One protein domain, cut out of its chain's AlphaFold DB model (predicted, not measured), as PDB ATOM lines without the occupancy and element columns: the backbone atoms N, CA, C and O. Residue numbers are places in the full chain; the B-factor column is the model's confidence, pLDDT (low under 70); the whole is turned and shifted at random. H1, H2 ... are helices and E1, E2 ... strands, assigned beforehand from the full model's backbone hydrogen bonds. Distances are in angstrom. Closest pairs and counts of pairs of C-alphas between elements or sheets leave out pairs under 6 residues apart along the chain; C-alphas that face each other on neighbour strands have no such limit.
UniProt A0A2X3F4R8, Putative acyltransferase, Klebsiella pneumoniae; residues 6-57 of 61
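AT A GLANCE: This is residues 6 to 57 of the 61 residues of the protein "Putative acyltransferase" of Klebsiella pneumoniae (UniProt A0A2X3F4R8). Two helices, H1 and H2, joined by a tight turn and set at a steep angle, make one part of this small domain, and a short two-strand ribbon of E1 and E2, at the two ends of the printed part, makes the other. Between H2 and E2 a long loop, residues 41 to 52, leads back from the helices to the ribbon. The printed part has 52 residues, with two named helices and two named strands in the order E1, H1, H2, E2; the sheet, order E1 - E2, is antiparallel, and the class is mixed, helices and strands. The whole is compact, with a radius of gyration of the C-alphas of 11.2 A, and it is only just rounded, spanning 34 by 27 by 15 A.

HOW THE PARTS SIT: Start at the first printed residue: E1, residues 6 to 8, is the antiparallel neighbour of E2, residues 53 to 56, with 126 degrees between their directions. Look there for N 7 and O 54, 3.0 A apart, and N 54 and O 7, also 3.0 A apart, both pairs within hydrogen-bond range. The C-alphas of Ala 8 and Leu 53 face each other at 4.5 A. Go on to H1, residues 16 to 25, and H2, residues 30 to 40, which touch, with the C-alphas of Arg 20 and Leu 31 closest at 5.5 A. They run opposite ways at a steep tilt of 51 degrees, and their centres are 12.2 A apart. In H1 and H2 every O i to N i+4 pair is within hydrogen-bond range. E1 and H2 are apart, and so are H1 and E2.

IN THESE COORDINATES: Find C-alpha 6 at (158.825, 101.252, 175.201), where E1 begins; it runs through Ala 8. From C-alpha 16 at (154.357, 108.347, 162.924), H1 runs 14.3 A to Glu 25. H2 runs from Met 30 to Ser 40, 15.3 A, and its last C-alpha is at (137.339, 110.038, 164.662). E2 runs from Leu 53 to C-alpha 56 at (161.075, 104.225, 171.274), 8.9 A.

THE WHOLE: Look for the two C-alphas farthest apart at Glu 25 and Pro 48, 34.3 A from each other, while the first and last printed C-alphas, those of Ile 6 and Ser 57, are 8.7 A apart. The link from H1 to H2 is tight, with 4 residues, that from E1 to H1 is short, with 7, and that from H2 to E2 is long, with 12. The printed part has no cut. The mean pLDDT of the printed part is 91.8, and residue 57 is the one printed residue under 70.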
ATOM      1  N   ILE A   6     160.245 101.075 175.504       86.62
ATOM      2  CA  ILE A   6     158.825 101.252 175.201       86.62
ATOM      3  C   ILE A   6     158.375 102.518 175.920       86.62
ATOM      4  O   ILE A   6     158.580 102.648 177.127       86.62
ATOM      5  N   ALA A   7     157.772 103.448 175.186       89.19
ATOM      6  CA  ALA A   7     157.322 104.726 175.720       89.19
ATOM      7  C   ALA A   7     155.900 105.061 175.261       89.19
ATOM      8  O   ALA A   7     155.417 104.543 174.249       89.19
ATOM      9  N   ALA A   8     155.238 105.943 176.014       90.06
ATOM     10  CA  ALA A   8     153.952 106.504 175.622       90.06
ATOM     11  C   ALA A   8     154.084 107.282 174.310       90.06
ATOM     12  O   ALA A   8     155.044 108.027 174.111       90.06
ATOM     13  N   THR A   9     153.115 107.099 173.420       90.88
ATOM     14  CA  THR A   9     153.091 107.758 172.115       90.88
ATOM     15  C   THR A   9     151.670 108.129 171.710       90.88
ATOM     16  O   THR A   9     150.691 107.670 172.295       90.88
ATOM     17  N   THR A  10     151.558 108.944 170.670       92.19
ATOM     18  CA  THR A  10     150.298 109.248 169.990       92.19
ATOM     19  C   THR A  10     150.534 109.255 168.478       92.19
ATOM     20  O   THR A  10     151.672 109.437 168.043       92.19
ATOM     21  N   PRO A  11     149.490 109.099 167.649       92.56
ATOM     22  CA  PRO A  11     149.586 109.313 166.204       92.56
ATOM     23  C   PRO A  11     150.078 110.712 165.789       92.56
ATOM     24  O   PRO A  11     150.490 110.886 164.645       92.56
ATOM     25  N   ASP A  12     150.062 111.685 166.705       91.44
ATOM     26  CA  ASP A  12     150.587 113.039 166.497       91.44
ATOM     27  C   ASP A  12     152.105 113.139 166.772       91.44
ATOM     28  O   ASP A  12     152.717 114.187 166.560       91.44
ATOM     29  N   ALA A  13     152.739 112.058 167.246       90.25
ATOM     30  CA  ALA A  13     154.167 112.031 167.533       90.25
ATOM     31  C   ALA A  13     155.027 112.125 166.253       90.25
ATOM     32  O   ALA A  13     154.670 111.563 165.208       90.25
ATOM     33  N   PRO A  14     156.210 112.767 166.330       87.19
ATOM     34  CA  PRO A  14     157.156 112.802 165.220       87.19
ATOM     35  C   PRO A  14     157.505 111.393 164.713       87.19
ATOM     36  O   PRO A  14     157.743 110.480 165.501       87.19
ATOM     37  N   GLY A  15     157.542 111.215 163.389       87.69
ATOM     38  CA  GLY A  15     157.871 109.939 162.734       87.69
ATOM     39  C   GLY A  15     156.681 109.009 162.474       87.69
ATOM     40  O   GLY A  15     156.755 108.179 161.570       87.69
ATOM     41  N   PHE A  16     155.540 109.188 163.154       91.31
ATOM     42  CA  PHE A  16     154.357 108.347 162.924       91.31
ATOM     43  C   PHE A  16     153.832 108.447 161.482       91.31
ATOM     44  O   PHE A  16     153.433 107.445 160.890       91.31
ATOM     45  N   ALA A  17     153.853 109.648 160.892       91.50
ATOM     46  CA  ALA A  17     153.395 109.868 159.521       91.50
ATOM     47  C   ALA A  17     154.244 109.107 158.486       91.50
ATOM     48  O   ALA A  17     153.676 108.456 157.610       91.50
ATOM     49  N   ALA A  18     155.575 109.143 158.622       91.94
ATOM     50  CA  ALA A  18     156.493 108.406 157.751       91.94
ATOM     51  C   ALA A  18     156.284 106.890 157.898       91.94
ATOM     52  O   ALA A  18     156.030 106.202 156.914       91.94
ATOM     53  N   LEU A  19     156.224 106.402 159.142       92.38
ATOM     54  CA  LEU A  19     155.967 104.993 159.440       92.38
ATOM     55  C   LEU A  19     154.614 104.509 158.885       92.38
ATOM     56  O   LEU A  19     154.492 103.384 158.401       92.38
ATOM     57  N   ARG A  20     153.573 105.349 158.933       93.94
ATOM     58  CA  ARG A  20     152.262 105.031 158.352       93.94
ATOM     59  C   ARG A  20     152.339 104.880 156.832       93.94
ATOM     60  O   ARG A  20     151.663 103.998 156.305       93.94
ATOM     61  N   ILE A  21     153.107 105.725 156.146       95.25
ATOM     62  CA  ILE A  21     153.303 105.639 154.692       95.25
ATOM     63  C   ILE A  21     154.012 104.326 154.351       95.25
ATOM     64  O   ILE A  21     153.446 103.527 153.609       95.25
ATOM     65  N   GLU A  22     155.151 104.039 154.984       95.62
ATOM     66  CA  GLU A  22     155.899 102.789 154.770       95.62
ATOM     67  C   GLU A  22     155.049 101.543 155.071       95.62
ATOM     68  O   GLU A  22     155.061 100.562 154.327       95.62
ATOM     69  N   SER A  23     154.260 101.581 156.149       95.44
ATOM     70  CA  SER A  23     153.311 100.519 156.499       95.44
ATOM     71  C   SER A  23     152.281 100.293 155.392       95.44
ATOM     72  O   SER A  23     151.918  99.150 155.130       95.44
ATOM     73  N   LEU A  24     151.772 101.355 154.767       96.62
ATOM     74  CA  LEU A  24     150.776 101.252 153.699       96.62
ATOM     75  C   LEU A  24     151.376 100.755 152.386       96.62
ATOM     76  O   LEU A  24     150.731  99.953 151.708       96.62
ATOM     77  N   GLU A  25     152.596 101.176 152.057       97.38
ATOM     78  CA  GLU A  25     153.359 100.652 150.918       97.38
ATOM     79  C   GLU A  25     153.613  99.147 151.063       97.38
ATOM     80  O   GLU A  25     153.529  98.402 150.091       97.38
ATOM     81  N   GLN A  26     153.816  98.679 152.296       96.62
ATOM     82  CA  GLN A  26     153.935  97.258 152.633       96.62
ATOM     83  C   GLN A  26     152.580  96.550 152.834       96.62
ATOM     84  O   GLN A  26     152.528  95.412 153.297       96.62
ATOM     85  N   HIS A  27     151.466  97.204 152.491       96.31
ATOM     86  CA  HIS A  27     150.097  96.685 152.603       96.31
ATOM     87  C   HIS A  27     149.626  96.345 154.034       96.31
ATOM     88  O   HIS A  27     148.621  95.652 154.226       96.31
ATOM     89  N   PHE A  28     150.278  96.888 155.064       96.38
ATOM     90  CA  PHE A  28     149.841  96.783 156.453       96.38
ATOM     91  C   PHE A  28     148.812  97.863 156.806       96.38
ATOM     92  O   PHE A  28     148.984  99.053 156.547       96.38
ATOM     93  N   ASN A  29     147.730  97.452 157.473       94.75
ATOM     94  CA  ASN A  29     146.575  98.318 157.737       94.75
ATOM     95  C   ASN A  29     146.473  98.851 159.174       94.75
ATOM     96  O   ASN A  29     145.601  99.676 159.455       94.75
ATOM     97  N   MET A  30     147.321  98.392 160.097       94.12
ATOM     98  CA  MET A  30     147.185  98.712 161.522       94.12
ATOM     99  C   MET A  30     147.345 100.211 161.801       94.12
ATOM    100  O   MET A  30     146.469 100.802 162.429       94.12
ATOM    101  N   LEU A  31     148.400 100.845 161.281       94.56
ATOM    102  CA  LEU A  31     148.672 102.268 161.526       94.56
ATOM    103  C   LEU A  31     147.638 103.187 160.873       94.56
ATOM    104  O   LEU A  31     147.265 104.210 161.443       94.56
ATOM    105  N   ARG A  32     147.105 102.786 159.714       95.56
ATOM    106  CA  ARG A  32     145.971 103.471 159.086       95.56
ATOM    107  C   ARG A  32     144.741 103.455 159.989       95.56
ATOM    108  O   ARG A  32     144.213 104.520 160.286       95.56
ATOM    109  N   ARG A  33     144.324 102.273 160.457       95.38
ATOM    110  CA  ARG A  33     143.157 102.129 161.344       95.38
ATOM    111  C   ARG A  33     143.354 102.873 162.660       95.38
ATOM    112  O   ARG A  33     142.413 103.481 163.156       95.38
ATOM    113  N   LEU A  34     144.566 102.835 163.213       95.19
ATOM    114  CA  LEU A  34     144.914 103.568 164.425       95.19
ATOM    115  C   LEU A  34     144.732 105.078 164.225       95.19
ATOM    116  O   LEU A  34     144.043 105.707 165.020       95.19
ATOM    117  N   ALA A  35     145.268 105.639 163.138       94.50
ATOM    118  CA  ALA A  35     145.124 107.059 162.819       94.50
ATOM    119  C   ALA A  35     143.658 107.468 162.578       94.50
ATOM    120  O   ALA A  35     143.199 108.481 163.099       94.50
ATOM    121  N   GLU A  36     142.902 106.661 161.830       95.81
ATOM    122  CA  GLU A  36     141.474 106.897 161.564       95.81
ATOM    123  C   GLU A  36     140.636 106.844 162.857       95.81
ATOM    124  O   GLU A  36     139.781 107.704 163.098       95.81
ATOM    125  N   ASN A  37     140.892 105.863 163.726       95.12
ATOM    126  CA  ASN A  37     140.220 105.738 165.020       95.12
ATOM    127  C   ASN A  37     140.572 106.888 165.970       95.12
ATOM    128  O   ASN A  37     139.695 107.370 166.690       95.12
ATOM    129  N   TRP A  38     141.822 107.351 165.935       94.56
ATOM    130  CA  TRP A  38     142.285 108.484 166.729       94.56
ATOM    131  C   TRP A  38     141.577 109.774 166.314       94.56
ATOM    132  O   TRP A  38     140.965 110.457 167.142       94.56
ATOM    133  N   GLN A  39     141.585 110.066 165.010       93.94
ATOM    134  CA  GLN A  39     140.981 111.269 164.441       93.94
ATOM    135  C   GLN A  39     139.463 111.294 164.653       93.94
ATOM    136  O   GLN A  39     138.922 112.306 165.095       93.94
ATOM    137  N   SER A  40     138.784 110.166 164.421       95.00
ATOM    138  CA  SER A  40     137.339 110.038 164.662       95.00
ATOM    139  C   SER A  40     136.950 110.028 166.143       95.00
ATOM    140  O   SER A  40     135.768 110.124 166.457       95.00
ATOM    141  N   GLY A  41     137.914 109.885 167.056       92.75
ATOM    142  CA  GLY A  41     137.656 109.761 168.491       92.75
ATOM    143  C   GLY A  41     137.110 108.396 168.918       92.75
ATOM    144  O   GLY A  41     136.875 108.197 170.104       92.75
ATOM    145  N   LYS A  42     136.939 107.443 167.989       91.56
ATOM    146  CA  LYS A  42     136.452 106.086 168.292       91.56
ATOM    147  C   LYS A  42     137.378 105.325 169.231       91.56
ATOM    148  O   LYS A  42     136.904 104.525 170.027       91.56
ATOM    149  N   ASN A  43     138.687 105.534 169.101       91.75
ATOM    150  CA  ASN A  43     139.665 104.998 170.035       91.75
ATOM    151  C   ASN A  43     140.901 105.902 170.068       91.75
ATOM    152  O   ASN A  43     141.625 106.009 169.077       91.75
ATOM    153  N   ARG A  44     141.112 106.550 171.215       92.25
ATOM    154  CA  ARG A  44     142.255 107.427 171.488       92.25
ATOM    155  C   ARG A  44     143.151 106.909 172.610       92.25
ATOM    156  O   ARG A  44     144.072 107.616 172.993       92.25
ATOM    157  N   PHE A  45     142.885 105.720 173.156       91.25
ATOM    158  CA  PHE A  45     143.662 105.147 174.263       91.25
ATOM    159  C   PHE A  45     143.987 106.164 175.374       91.25
ATOM    160  O   PHE A  45     145.099 106.193 175.898       91.25
ATOM    161  N   ASN A  46     143.039 107.060 175.654       89.25
ATOM    162  CA  ASN A  46     143.181 108.178 176.583       89.25
ATOM    163  C   ASN A  46     142.085 108.166 177.658       89.25
ATOM    164  O   ASN A  46     141.935 109.144 178.393       89.25
ATOM    165  N   ALA A  47     141.313 107.077 177.745       91.00
ATOM    166  CA  ALA A  47     140.424 106.835 178.867       91.00
ATOM    167  C   ALA A  47     141.238 106.452 180.121       91.00
ATOM    168  O   ALA A  47     142.387 106.013 180.010       91.00
ATOM    169  N   PRO A  48     140.669 106.592 181.332       92.75
ATOM    170  CA  PRO A  48     141.341 106.173 182.558       92.75
ATOM    171  C   PRO A  48     141.802 104.708 182.490       92.75
ATOM    172  O   PRO A  48     140.989 103.806 182.304       92.75
ATOM    173  N   GLY A  49     143.108 104.479 182.655       92.94
ATOM    174  CA  GLY A  49     143.725 103.147 182.589       92.94
ATOM    175  C   GLY A  49     144.198 102.713 181.196       92.94
ATOM    176  O   GLY A  49     144.825 101.662 181.078       92.94
ATOM    177  N   GLU A  50     143.956 103.510 180.156       94.06
ATOM    178  CA  GLU A  50     144.464 103.259 178.807       94.06
ATOM    179  C   GLU A  50     145.720 104.091 178.523       94.06
ATOM    180  O   GLU A  50     145.876 105.217 178.994       94.06
ATOM    181  N   THR A  51     146.644 103.532 177.744       91.81
ATOM    182  CA  THR A  51     147.795 104.257 177.192       91.81
ATOM    183  C   THR A  51     148.256 103.561 175.921       91.81
ATOM    184  O   THR A  51     148.415 102.340 175.894       91.81
ATOM    185  N   LEU A  52     148.509 104.340 174.870       92.25
ATOM    186  CA  LEU A  52     149.169 103.846 173.670       92.25
ATOM    187  C   LEU A  52     150.689 103.866 173.872       92.25
ATOM    188  O   LEU A  52     151.279 104.911 174.148       92.25
ATOM    189  N   LEU A  53     151.317 102.705 173.714       91.00
ATOM    190  CA  LEU A  53     152.758 102.517 173.843       91.00
ATOM    191  C   LEU A  53     153.353 102.098 172.497       91.00
ATOM    192  O   LEU A  53     152.749 101.307 171.772       91.00
ATOM    193  N   ALA A  54     154.549 102.585 172.183       87.06
ATOM    194  CA  ALA A  54     155.318 102.134 171.028       87.06
ATOM    195  C   ALA A  54     156.795 101.935 171.392       87.06
ATOM    196  O   ALA A  54     157.277 102.546 172.353       87.06
ATOM    197  N   PRO A  55     157.524 101.102 170.625       85.38
ATOM    198  CA  PRO A  55     158.977 101.099 170.649       85.38
ATOM    199  C   PRO A  55     159.517 102.518 170.478       85.38
ATOM    200  O   PRO A  55     159.183 103.191 169.503       85.38
ATOM    201  N   SER A  56     160.339 102.976 171.416       74.81
ATOM    202  CA  SER A  56     161.075 104.225 171.274       74.81
ATOM    203  C   SER A  56     162.515 103.916 170.885       74.81
ATOM    204  O   SER A  56     163.256 103.241 171.599       74.81
ATOM    205  N   SER A  57     162.924 104.415 169.726       64.81
ATOM    206  CA  SER A  57     164.328 104.525 169.361       64.81
ATOM    207  C   SER A  57     164.791 105.943 169.687       64.81
ATOM    208  O   SER A  57     164.218 106.917 169.211       64.81
TER     209      SER A  57